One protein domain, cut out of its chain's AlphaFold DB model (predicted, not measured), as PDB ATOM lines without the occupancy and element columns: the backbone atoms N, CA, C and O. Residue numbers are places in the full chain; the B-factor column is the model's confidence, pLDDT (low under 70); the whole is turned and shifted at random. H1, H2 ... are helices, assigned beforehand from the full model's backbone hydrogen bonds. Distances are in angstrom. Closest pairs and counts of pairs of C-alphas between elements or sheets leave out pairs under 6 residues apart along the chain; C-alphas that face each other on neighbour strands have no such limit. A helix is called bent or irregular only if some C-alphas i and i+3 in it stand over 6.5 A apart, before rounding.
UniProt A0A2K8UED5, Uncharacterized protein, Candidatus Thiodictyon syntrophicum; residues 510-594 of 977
ATOM      1  N   ALA A 510     186.996 117.091 158.415       73.06
ATOM      2  CA  ALA A 510     187.904 116.518 159.400       73.06
ATOM      3  C   ALA A 510     187.145 115.872 160.576       73.06
ATOM      4  O   ALA A 510     187.552 114.812 161.060       73.06
ATOM      5  N   THR A 511     186.016 116.460 160.980       78.31
ATOM      6  CA  THR A 511     185.165 115.994 162.091       78.31
ATOM      7  C   THR A 511     184.102 114.973 161.680       78.31
ATOM      8  O   THR A 511     183.497 114.348 162.549       78.31
ATOM      9  N   MET A 512     183.887 114.758 160.375       82.44
ATOM     10  CA  MET A 512     182.925 113.775 159.876       82.44
ATOM     11  C   MET A 512     183.350 112.345 160.270       82.44
ATOM     12  O   MET A 512     184.492 111.950 160.000       82.44
ATOM     13  N   PRO A 513     182.456 111.536 160.877       84.81
ATOM     14  CA  PRO A 513     182.694 110.120 161.127       84.81
ATOM     15  C   PRO A 513     183.117 109.369 159.860       84.81
ATOM     16  O   PRO A 513     182.514 109.528 158.798       84.81
ATOM     17  N   LEU A 514     184.118 108.493 159.981       83.44
ATOM     18  CA  LEU A 514     184.677 107.756 158.843       83.44
ATOM     19  C   LEU A 514     183.630 106.977 158.015       83.44
ATOM     20  O   LEU A 514     183.704 107.046 156.788       83.44
ATOM     21  N   PRO A 515     182.624 106.302 158.616       82.00
ATOM     22  CA  PRO A 515     181.576 105.627 157.844       82.00
ATOM     23  C   PRO A 515     180.748 106.581 156.974       82.00
ATOM     24  O   PRO A 515     180.372 106.225 155.860       82.00
ATOM     25  N   GLN A 516     180.501 107.804 157.453       80.38
ATOM     26  CA  GLN A 516     179.756 108.828 156.716       80.38
ATOM     27  C   GLN A 516     180.605 109.415 155.586       80.38
ATOM     28  O   GLN A 516     180.123 109.539 154.462       80.38
ATOM     29  N   ALA A 517     181.892 109.676 155.840       83.88
ATOM     30  CA  ALA A 517     182.831 110.094 154.799       83.88
ATOM     31  C   ALA A 517     182.948 109.034 153.687       83.88
ATOM     32  O   ALA A 517     182.941 109.364 152.500       83.88
ATOM     33  N   ALA A 518     182.983 107.750 154.059       84.31
ATOM     34  CA  ALA A 518     182.975 106.645 153.109       84.31
ATOM     35  C   ALA A 518     181.647 106.561 152.330       84.31
ATOM     36  O   ALA A 518     181.668 106.394 151.115       84.31
ATOM     37  N   ALA A 519     180.489 106.706 152.984       80.38
ATOM     38  CA  ALA A 519     179.183 106.743 152.312       80.38
ATOM     39  C   ALA A 519     179.080 107.894 151.293       80.38
ATOM     40  O   ALA A 519     178.695 107.663 150.146       80.38
ATOM     41  N   LEU A 520     179.521 109.094 151.676       82.44
ATOM     42  CA  LEU A 520     179.564 110.260 150.797       82.44
ATOM     43  C   LEU A 520     180.494 110.039 149.596       82.44
ATOM     44  O   LEU A 520     180.136 110.353 148.461       82.44
ATOM     45  N   ALA A 521     181.673 109.453 149.820       84.06
ATOM     46  CA  ALA A 521     182.604 109.142 148.739       84.06
ATOM     47  C   ALA A 521     181.997 108.134 147.759       84.06
ATOM     48  O   ALA A 521     182.133 108.298 146.548       84.06
ATOM     49  N   ARG A 522     181.269 107.131 148.264       82.06
ATOM     50  CA  ARG A 522     180.575 106.137 147.433       82.06
ATOM     51  C   ARG A 522     179.502 106.763 146.556       82.06
ATOM     52  O   ARG A 522     179.483 106.486 145.360       82.06
ATOM     53  N   GLN A 523     178.667 107.641 147.104       79.38
ATOM     54  CA  GLN A 523     177.659 108.345 146.306       79.38
ATOM     55  C   GLN A 523     178.293 109.262 145.251       79.38
ATOM     56  O   GLN A 523     177.889 109.231 144.089       79.38
ATOM     57  N   LEU A 524     179.349 110.004 145.606       79.31
ATOM     58  CA  LEU A 524     180.102 110.812 144.640       79.31
ATOM     59  C   LEU A 524     180.644 109.961 143.489       79.31
ATOM     60  O   LEU A 524     180.569 110.363 142.329       79.31
ATOM     61  N   LEU A 525     181.178 108.782 143.796       76.06
ATOM     62  CA  LEU A 525     181.713 107.855 142.802       76.06
ATOM     63  C   LEU A 525     180.630 107.236 141.904       76.06
ATOM     64  O   LEU A 525     180.926 106.910 140.755       76.06
ATOM     65  N   GLN A 526     179.398 107.094 142.398       76.19
ATOM     66  CA  GLN A 526     178.257 106.577 141.630       76.19
ATOM     67  C   GLN A 526     177.647 107.621 140.686       76.19
ATOM     68  O   GLN A 526     177.162 107.262 139.614       76.19
ATOM     69  N   GLU A 527     177.725 108.912 141.023       74.50
ATOM     70  CA  GLU A 527     177.153 109.992 140.209       74.50
ATOM     71  C   GLU A 527     178.198 110.993 139.677       74.50
ATOM     72  O   GLU A 527     178.049 112.199 139.849       74.50
ATOM     73  N   PRO A 528     179.253 110.585 138.956       66.62
ATOM     74  CA  PRO A 528     180.415 111.441 138.691       66.62
ATOM     75  C   PRO A 528     180.164 112.674 137.795       66.62
ATOM     76  O   PRO A 528     181.034 113.534 137.656       66.62
ATOM     77  N   ARG A 529     178.969 112.818 137.203       68.81
ATOM     78  CA  ARG A 529     178.527 114.060 136.528       68.81
ATOM     79  C   ARG A 529     178.281 115.210 137.516       68.81
ATOM     80  O   ARG A 529     178.396 116.383 137.151       68.81
ATOM     81  N   THR A 530     177.983 114.867 138.766       67.88
ATOM     82  CA  THR A 530     177.710 115.799 139.866       67.88
ATOM     83  C   THR A 530     178.954 116.525 140.376       67.88
ATOM     84  O   THR A 530     178.834 117.533 141.062       67.88
ATOM     85  N   TRP A 531     180.156 116.079 139.989       72.62
ATOM     86  CA  TRP A 531     181.423 116.660 140.449       72.62
ATOM     87  C   TRP A 531     181.637 118.092 139.954       72.62
ATOM     88  O   TRP A 531     182.347 118.878 140.579       72.62
ATOM     89  N   SER A 532     181.009 118.452 138.833       65.31
ATOM     90  CA  SER A 532     181.045 119.817 138.314       65.31
ATOM     91  C   SER A 532     180.370 120.786 139.298       65.31
ATOM     92  O   SER A 532     179.164 120.734 139.502       65.31
ATOM     93  N   GLY A 533     181.139 121.692 139.908       67.38
ATOM     94  CA  GLY A 533     180.625 122.681 140.873       67.38
ATOM     95  C   GLY A 533     180.795 122.310 142.352       67.38
ATOM     96  O   GLY A 533     180.476 123.128 143.210       67.38
ATOM     97  N   LEU A 534     181.361 121.137 142.655       69.38
ATOM     98  CA  LEU A 534     181.691 120.713 144.022       69.38
ATOM     99  C   LEU A 534     183.048 121.234 144.542       69.38
ATOM    100  O   LEU A 534     183.492 120.818 145.609       69.38
ATOM    101  N   GLU A 535     183.687 122.155 143.811       72.69
ATOM    102  CA  GLU A 535     185.004 122.732 144.127       72.69
ATOM    103  C   GLU A 535     186.036 121.649 144.507       72.69
ATOM    104  O   GLU A 535     186.358 120.782 143.696       72.69
ATOM    105  N   ASP A 536     186.553 121.699 145.734       78.00
ATOM    106  CA  ASP A 536     187.576 120.822 146.297       78.00
ATOM    107  C   ASP A 536     186.992 119.698 147.177       78.00
ATOM    108  O   ASP A 536     187.755 118.959 147.804       78.00
ATOM    109  N   LEU A 537     185.659 119.549 147.250       80.88
ATOM    110  CA  LEU A 537     184.999 118.582 148.137       80.88
ATOM    111  C   LEU A 537     185.458 117.136 147.873       80.88
ATOM    112  O   LEU A 537     185.837 116.477 148.844       80.88
ATOM    113  N   PRO A 538     185.506 116.629 146.619       81.44
ATOM    114  CA  PRO A 538     186.036 115.292 146.360       81.44
ATOM    115  C   PRO A 538     187.496 115.175 146.814       81.44
ATOM    116  O   PRO A 538     187.855 114.231 147.508       81.44
ATOM    117  N   THR A 539     188.336 116.168 146.515       80.94
ATOM    118  CA  THR A 539     189.751 116.169 146.913       80.94
ATOM    119  C   THR A 539     189.924 116.125 148.431       80.94
ATOM    120  O   THR A 539     190.672 115.289 148.936       80.94
ATOM    121  N   ARG A 540     189.202 116.968 149.181       84.62
ATOM    122  CA  ARG A 540     189.234 116.987 150.652       84.62
ATOM    123  C   ARG A 540     188.707 115.685 151.253       84.62
ATOM    124  O   ARG A 540     189.270 115.195 152.231       84.62
ATOM    125  N   LEU A 541     187.660 115.108 150.664       85.56
ATOM    126  CA  LEU A 541     187.070 113.856 151.126       85.56
ATOM    127  C   LEU A 541     188.022 112.670 150.938       85.56
ATOM    128  O   LEU A 541     188.242 111.907 151.875       85.56
ATOM    129  N   PHE A 542     188.638 112.537 149.760       82.38
ATOM    130  CA  PHE A 542     189.615 111.477 149.510       82.38
ATOM    131  C   PHE A 542     190.889 111.664 150.339       82.38
ATOM    132  O   PHE A 542     191.380 110.686 150.900       82.38
ATOM    133  N   ALA A 543     191.358 112.903 150.530       84.38
ATOM    134  CA  ALA A 543     192.461 113.193 151.449       84.38
ATOM    135  C   ALA A 543     192.123 112.787 152.896       84.38
ATOM    136  O   ALA A 543     192.959 112.221 153.600       84.38
ATOM    137  N   ARG A 544     190.879 113.010 153.342       86.38
ATOM    138  CA  ARG A 544     190.412 112.572 154.665       86.38
ATOM    139  C   ARG A 544     190.393 111.049 154.797       86.38
ATOM    140  O   ARG A 544     190.822 110.536 155.832       86.38
ATOM    141  N   LEU A 545     189.903 110.341 153.776       86.56
ATOM    142  CA  LEU A 545     189.887 108.874 153.745       86.56
ATOM    143  C   LEU A 545     191.301 108.283 153.701       86.56
ATOM    144  O   LEU A 545     191.534 107.238 154.302       86.56
ATOM    145  N   GLU A 546     192.242 108.955 153.037       85.06
ATOM    146  CA  GLU A 546     193.656 108.570 153.001       85.06
ATOM    147  C   GLU A 546     194.342 108.749 154.364       85.06
ATOM    148  O   GLU A 546     195.110 107.890 154.789       85.06
ATOM    149  N   GLN A 547     194.033 109.834 155.080       85.19
ATOM    150  CA  GLN A 547     194.592 110.113 156.407       85.19
ATOM    151  C   GLN A 547     193.990 109.240 157.522       85.19
ATOM    152  O   GLN A 547     194.576 109.124 158.600       85.19
ATOM    153  N   ALA A 548     192.808 108.658 157.306       85.50
ATOM    154  CA  ALA A 548     192.135 107.822 158.291       85.50
ATOM    155  C   ALA A 548     192.598 106.353 158.192       85.50
ATOM    156  O   ALA A 548     192.519 105.765 157.112       85.50
ATOM    157  N   PRO A 549     193.005 105.710 159.304       85.12
ATOM    158  CA  PRO A 549     193.284 104.274 159.312       85.12
ATOM    159  C   PRO A 549     192.081 103.474 158.785       85.12
ATOM    160  O   PRO A 549     190.983 103.580 159.327       85.12
ATOM    161  N   GLY A 550     192.277 102.704 157.708       82.94
ATOM    162  CA  GLY A 550     191.222 101.911 157.059       82.94
ATOM    163  C   GLY A 550     190.205 102.710 156.228       82.94
ATOM    164  O   GLY A 550     189.253 102.126 155.715       82.94
ATOM    165  N   GLY A 551     190.382 104.026 156.053       85.31
ATOM    166  CA  GLY A 551     189.411 104.871 155.347       85.31
ATOM    167  C   GLY A 551     189.258 104.539 153.865       85.31
ATOM    168  O   GLY A 551     188.140 104.418 153.370       85.31
ATOM    169  N   LEU A 552     190.369 104.308 153.161       83.56
ATOM    170  CA  LEU A 552     190.333 103.841 151.772       83.56
ATOM    171  C   LEU A 552     189.860 102.386 151.646       83.56
ATOM    172  O   LEU A 552     189.243 102.034 150.644       83.56
ATOM    173  N   ASP A 553     190.099 101.550 152.660       83.50
ATOM    174  CA  ASP A 553     189.616 100.165 152.674       83.50
ATOM    175  C   ASP A 553     188.085 100.109 152.803       83.50
ATOM    176  O   ASP A 553     187.449  99.267 152.170       83.50
ATOM    177  N   ALA A 554     187.482 101.064 153.522       82.00
ATOM    178  CA  ALA A 554     186.031 101.182 153.679       82.00
ATOM    179  C   ALA A 554     185.277 101.461 152.365       82.00
ATOM    180  O   ALA A 554     184.083 101.181 152.282       82.00
ATOM    181  N   ILE A 555     185.956 101.995 151.342       84.38
ATOM    182  CA  ILE A 555     185.384 102.204 150.001       84.38
ATOM    183  C   ILE A 555     185.963 101.250 148.949       84.38
ATOM    184  O   ILE A 555     185.498 101.239 147.810       84.38
ATOM    185  N   ALA A 556     186.958 100.431 149.305       81.00
ATOM    186  CA  ALA A 556     187.658  99.570 148.358       81.00
ATOM    187  C   ALA A 556     186.748  98.490 147.755       81.00
ATOM    188  O   ALA A 556     186.856  98.239 146.565       81.00
ATOM    189  N   ALA A 557     185.827  97.898 148.522       77.50
ATOM    190  CA  ALA A 557     184.885  96.887 148.009       77.50
ATOM    191  C   ALA A 557     183.803  97.465 147.068       77.50
ATOM    192  O   ALA A 557     183.181  96.745 146.279       77.50
ATOM    193  N   ASP A 558     183.567  98.774 147.156       76.06
ATOM    194  CA  ASP A 558     182.624  99.491 146.299       76.06
ATOM    195  C   ASP A 558     183.319 100.058 145.053       76.06
ATOM    196  O   ASP A 558     182.727 100.094 143.975       76.06
ATOM    197  N   LEU A 559     184.597 100.430 145.176       77.44
ATOM    198  CA  LEU A 559     185.456 100.814 144.059       77.44
ATOM    199  C   LEU A 559     185.899  99.615 143.227       77.44
ATOM    200  O   LEU A 559     185.909  99.716 142.005       77.44
ATOM    201  N   PHE A 560     186.260  98.510 143.873       81.31
ATOM    202  CA  PHE A 560     186.872  97.345 143.254       81.31
ATOM    203  C   PHE A 560     186.004  96.099 143.430       81.31
ATOM    204  O   PHE A 560     185.442  95.853 144.494       81.31
ATOM    205  N   ASP A 561     185.893  95.292 142.382       79.50
ATOM    206  CA  ASP A 561     185.319  93.955 142.466       79.50
ATOM    207  C   ASP A 561     186.285  92.991 143.203       79.50
ATOM    208  O   ASP A 561     187.433  93.349 143.488       79.50
ATOM    209  N   PRO A 562     185.878  91.743 143.506       78.50
ATOM    210  CA  PRO A 562     186.759  90.766 144.156       78.50
ATOM    211  C   PRO A 562     188.041  90.423 143.375       78.50
ATOM    212  O   PRO A 562     188.945  89.804 143.928       78.50
ATOM    213  N   ARG A 563     188.122  90.789 142.089       76.12
ATOM    214  CA  ARG A 563     189.300  90.625 141.224       76.12
ATOM    215  C   ARG A 563     190.151  91.900 141.165       76.12
ATOM    216  O   ARG A 563     191.112  91.947 140.400       76.12
ATOM    217  N   GLY A 564     189.801  92.921 141.950       78.19
ATOM    218  CA  GLY A 564     190.475  94.212 141.992       78.19
ATOM    219  C   GLY A 564     190.061  95.175 140.879       78.19
ATOM    220  O   GLY A 564     190.728  96.193 140.728       78.19
ATOM    221  N   ARG A 565     189.012  94.887 140.092       79.81
ATOM    222  CA  ARG A 565     188.607  95.735 138.959       79.81
ATOM    223  C   ARG A 565     187.674  96.868 139.347       79.81
ATOM    224  O   ARG A 565     186.763  96.659 140.139       79.81
ATOM    225  N   LEU A 566     187.831  98.033 138.730       81.50
ATOM    226  CA  LEU A 566     187.007  99.208 138.989       81.50
ATOM    227  C   LEU A 566     185.528  98.944 138.626       81.50
ATOM    228  O   LEU A 566     185.199  98.666 137.476       81.50
ATOM    229  N   ARG A 567     184.618  99.041 139.604       80.75
ATOM    230  CA  ARG A 567     183.167  98.801 139.431       80.75
ATOM    231  C   ARG A 567     182.424  99.990 138.823       80.75
ATOM    232  O   ARG A 567     181.308  99.833 138.333       80.75
ATOM    233  N   ILE A 568     183.019 101.177 138.882       75.62
ATOM    234  CA  ILE A 568     182.426 102.430 138.412       75.62
ATOM    235  C   ILE A 568     182.931 102.783 137.015       75.62
ATOM    236  O   ILE A 568     184.114 102.637 136.724       75.62
ATOM    237  N   ALA A 569     182.046 103.298 136.159       76.69
ATOM    238  CA  ALA A 569     182.444 103.886 134.884       76.69
ATOM    239  C   ALA A 569     183.095 105.260 135.149       76.69
ATOM    240  O   ALA A 569     182.399 106.183 135.589       76.69
ATOM    241  N   PRO A 570     184.408 105.428 134.919       77.31
ATOM    242  CA  PRO A 570     185.090 106.646 135.327       77.31
ATOM    243  C   PRO A 570     184.770 107.827 134.397       77.31
ATOM    244  O   PRO A 570     184.597 107.673 133.190       77.31
ATOM    245  N   THR A 571     184.712 109.036 134.961       81.19
ATOM    246  CA  THR A 571     184.728 110.307 134.210       81.19
ATOM    247  C   THR A 571     186.142 110.897 134.200       81.19
ATOM    248  O   THR A 571     186.960 110.501 135.031       81.19
ATOM    249  N   PRO A 572     186.456 111.882 133.335       82.00
ATOM    250  CA  PRO A 572     187.754 112.563 133.360       82.00
ATOM    251  C   PRO A 572     188.135 113.127 134.736       82.00
ATOM    252  O   PRO A 572     189.278 112.997 135.162       82.00
ATOM    253  N   ALA A 573     187.174 113.704 135.466       77.50
ATOM    254  CA  ALA A 573     187.414 114.232 136.809       77.50
ATOM    255  C   ALA A 573     187.711 113.112 137.822       77.50
ATOM    256  O   ALA A 573     188.648 113.230 138.612       77.50
ATOM    257  N   ALA A 574     186.968 111.999 137.752       80.12
ATOM    258  CA  ALA A 574     187.235 110.820 138.571       80.12
ATOM    259  C   ALA A 574     188.595 110.196 138.262       80.12
ATOM    260  O   ALA A 574     189.315 109.828 139.185       80.12
ATOM    261  N   ALA A 575     188.990 110.145 136.989       84.75
ATOM    262  CA  ALA A 575     190.293 109.635 136.588       84.75
ATOM    263  C   ALA A 575     191.447 110.442 137.186       84.75
ATOM    264  O   ALA A 575     192.365 109.850 137.751       84.75
ATOM    265  N   VAL A 576     191.375 111.778 137.135       84.88
ATOM    266  CA  VAL A 576     192.382 112.650 137.762       84.88
ATOM    267  C   VAL A 576     192.489 112.361 139.259       84.88
ATOM    268  O   VAL A 576     193.584 112.089 139.748       84.88
ATOM    269  N   LEU A 577     191.361 112.339 139.974       83.12
ATOM    270  CA  LEU A 577     191.349 112.135 141.425       83.12
ATOM    271  C   LEU A 577     191.885 110.753 141.838       83.12
ATOM    272  O   LEU A 577     192.719 110.654 142.740       83.12
ATOM    273  N   LEU A 578     191.433 109.688 141.166       85.25
ATOM    274  CA  LEU A 578     191.850 108.313 141.466       85.25
ATOM    275  C   LEU A 578     193.346 108.098 141.190       85.25
ATOM    276  O   LEU A 578     194.004 107.382 141.944       85.25
ATOM    277  N   LEU A 579     193.892 108.727 140.142       87.12
ATOM    278  CA  LEU A 579     195.307 108.609 139.774       87.12
ATOM    279  C   LEU A 579     196.231 109.475 140.637       87.12
ATOM    280  O   LEU A 579     197.371 109.083 140.883       87.12
ATOM    281  N   GLU A 580     195.760 110.624 141.125       86.94
ATOM    282  CA  GLU A 580     196.521 111.453 142.070       86.94
ATOM    283  C   GLU A 580     196.541 110.869 143.491       86.94
ATOM    284  O   GLU A 580     197.473 111.137 144.253       86.94
ATOM    285  N   THR A 581     195.568 110.019 143.835       83.38
ATOM    286  CA  THR A 581     195.510 109.330 145.131       83.38
ATOM    287  C   THR A 581     196.412 108.092 145.109       83.38
ATOM    288  O   THR A 581     195.991 106.993 144.738       83.38
ATOM    289  N   ALA A 582     197.677 108.255 145.509       81.56
ATOM    290  CA  ALA A 582     198.724 107.239 145.348       81.56
ATOM    291  C   ALA A 582     198.358 105.823 145.860       81.56
ATOM    292  O   ALA A 582     198.676 104.857 145.158       81.56
ATOM    293  N   PRO A 583     197.686 105.635 147.017       82.38
ATOM    294  CA  PRO A 583     197.282 104.300 147.463       82.38
ATOM    295  C   PRO A 583     196.251 103.631 146.543       82.38
ATOM    296  O   PRO A 583     196.348 102.428 146.303       82.38
ATOM    297  N   ILE A 584     195.302 104.397 145.991       82.25
ATOM    298  CA  ILE A 584     194.310 103.894 145.027       82.25
ATOM    299  C   ILE A 584     195.016 103.547 143.715       82.25
ATOM    300  O   ILE A 584     194.877 102.429 143.223       82.25
ATOM    301  N   ALA A 585     195.854 104.456 143.203       85.38
ATOM    302  CA  ALA A 585     196.585 104.255 141.956       85.38
ATOM    303  C   ALA A 585     197.479 102.998 141.972       85.38
ATOM    304  O   ALA A 585     197.616 102.298 140.968       85.38
ATOM    305  N   ARG A 586     198.065 102.670 143.132       85.75
ATOM    306  CA  ARG A 586     198.871 101.452 143.319       85.75
ATOM    307  C   ARG A 586     198.042 100.167 143.309       85.75
ATOM    308  O   ARG A 586     198.576  99.132 142.921       85.75
ATOM    309  N   ARG A 587     196.773 100.223 143.721       84.06
ATOM    310  CA  ARG A 587     195.865  99.064 143.769       84.06
ATOM    311  C   ARG A 587     195.174  98.780 142.434       84.06
ATOM    312  O   ARG A 587     194.654  97.685 142.266       84.06
ATOM    313  N   LEU A 588     195.192  99.728 141.494       85.56
ATOM    314  CA  LEU A 588     194.582  99.547 140.179       85.56
ATOM    315  C   LEU A 588     195.284  98.433 139.385       85.56
ATOM    316  O   LEU A 588     196.508  98.498 139.204       85.56
ATOM    317  N   PRO A 589     194.536  97.451 138.853       87.19
ATOM    318  CA  PRO A 589     195.065  96.524 137.870       87.19
ATOM    319  C   PRO A 589     195.339  97.263 136.557       87.19
ATOM    320  O   PRO A 589     194.780  98.328 136.276       87.19
ATOM    321  N   CYS A 590     196.200  96.680 135.722       86.06
ATOM    322  CA  CYS A 590     196.671  97.324 134.497       86.06
ATOM    323  C   CYS A 590     195.524  97.753 133.557       86.06
ATOM    324  O   CYS A 590     195.544  98.864 133.030       86.06
ATOM    325  N   ALA A 591     194.484  96.924 133.410       85.06
ATOM    326  CA  ALA A 591     193.320  97.218 132.569       85.06
ATOM    327  C   ALA A 591     192.579  98.510 132.975       85.06
ATOM    328  O   ALA A 591     192.263  99.352 132.129       85.06
ATOM    329  N   ASP A 592     192.332  98.699 134.271       86.31
ATOM    330  CA  ASP A 592     191.624  99.883 134.766       86.31
ATOM    331  C   ASP A 592     192.518 101.112 134.733       86.31
ATOM    332  O   ASP A 592     192.062 102.203 134.396       86.31
ATOM    333  N   LEU A 593     193.814 100.930 135.004       90.56
ATOM    334  CA  LEU A 593     194.800 101.989 134.854       90.56
ATOM    335  C   LEU A 593     194.802 102.537 133.417       90.56
ATOM    336  O   LEU A 593     194.787 103.754 133.241       90.56
ATOM    337  N   MET A 594     194.756 101.666 132.398       90.12
ATOM    338  CA  MET A 594     194.653 102.085 130.992       90.12
ATOM    339  C   MET A 594     193.356 102.843 130.704       90.12
ATOM    340  O   MET A 594     193.384 103.881 130.042       90.12
TER     341      MET A 594
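Overview. This is residues 510 to 594 of the 977 residues of an uncharacterized protein of Candidatus Thiodictyon syntrophicum (UniProt A0A2K8UED5). Seven short helices form two groups: H1 packs on both H3 and H4, with H4 nearly alongside it and H3 slanted across it, while the centres of H5, H6 and H7, which follow one another along the chain, make a loose triangle beside them. H2, which follows H1, lies near H5, and H7, whose centre is the farthest of the helices from the mean of the C-alphas at 15.7 A, touches no helix. The printed part has 85 residues with seven named helices, H1 to H7 in order, and no named strand; the class is all helix. It is compact, with a radius of gyration of the C-alphas of 12.0 A and spans of 35 by 29 by 19 A.

Arrangement. H1, residues 514 to 526, touches H3, residues 537 to 547, at a steep tilt of 46 degrees, opposite ways; their closest C-alphas, Ala 517 and Leu 541, are 6.8 A apart. H1 touches H4, residues 553 to 559, at a shallow tilt of 17 degrees, the same way, with the C-alphas of Ala 518 and Ile 555 closest at 5.9 A. H3 and H4 are apart. H2, residues 528 to 531, only just touches H5, residues 572 to 580, with 3 pairs of C-alphas within 8 A, the closest being Pro 528 and Ala 574 at 6.8 A. H3 and H5 are close but not clearly touching, with the C-alphas of Thr 539 and Leu 577 closest at 7.0 A. H5 and H6, residues 582 to 587, touch only at the corner, and only just, with 3 pairs within 8 A; they are about perpendicular at 83 degrees, and the C-alphas of Leu 579 and Ala 585 are closest at 5.0 A. H7, residues 590 to 594, is close to H6 but not clearly touching, with the C-alphas of Ala 585 and Leu 593 closest at 7.7 A. Every O i to N i+4 pair is within hydrogen-bond range in H1, H3, H5, H6 and H7; H4 has 1 of 3, beside 3 of 4 O i to N i+3 pairs, and H2 is too short for an O i to N i+4 pair.

Along the chain. H1 begins at C-alpha 514 (184.677, 107.756, 158.843) and is 18.4 A long; H3 is 15.2 A and H5 12.4 A. H4, 9.6 A, is irregular: C-alphas 554 and 557 are 7.2 A apart. H2, H6 and H7 measure 5.6, 8.8 and 6.2 A; H7 ends at C-alpha 594 (194.653, 102.085, 130.992).

Size, cuts and confidence. The C-alphas farthest apart, those of Thr 511 and Ala 591, are 35.9 A apart. The printed part has no cut. The link from H4 to H5, residues 560 to 571, is long; the other links between helices are tight. Mean pLDDT of the printed part is 80.9; residues 528 to 530 and 532 to 534 are under 70.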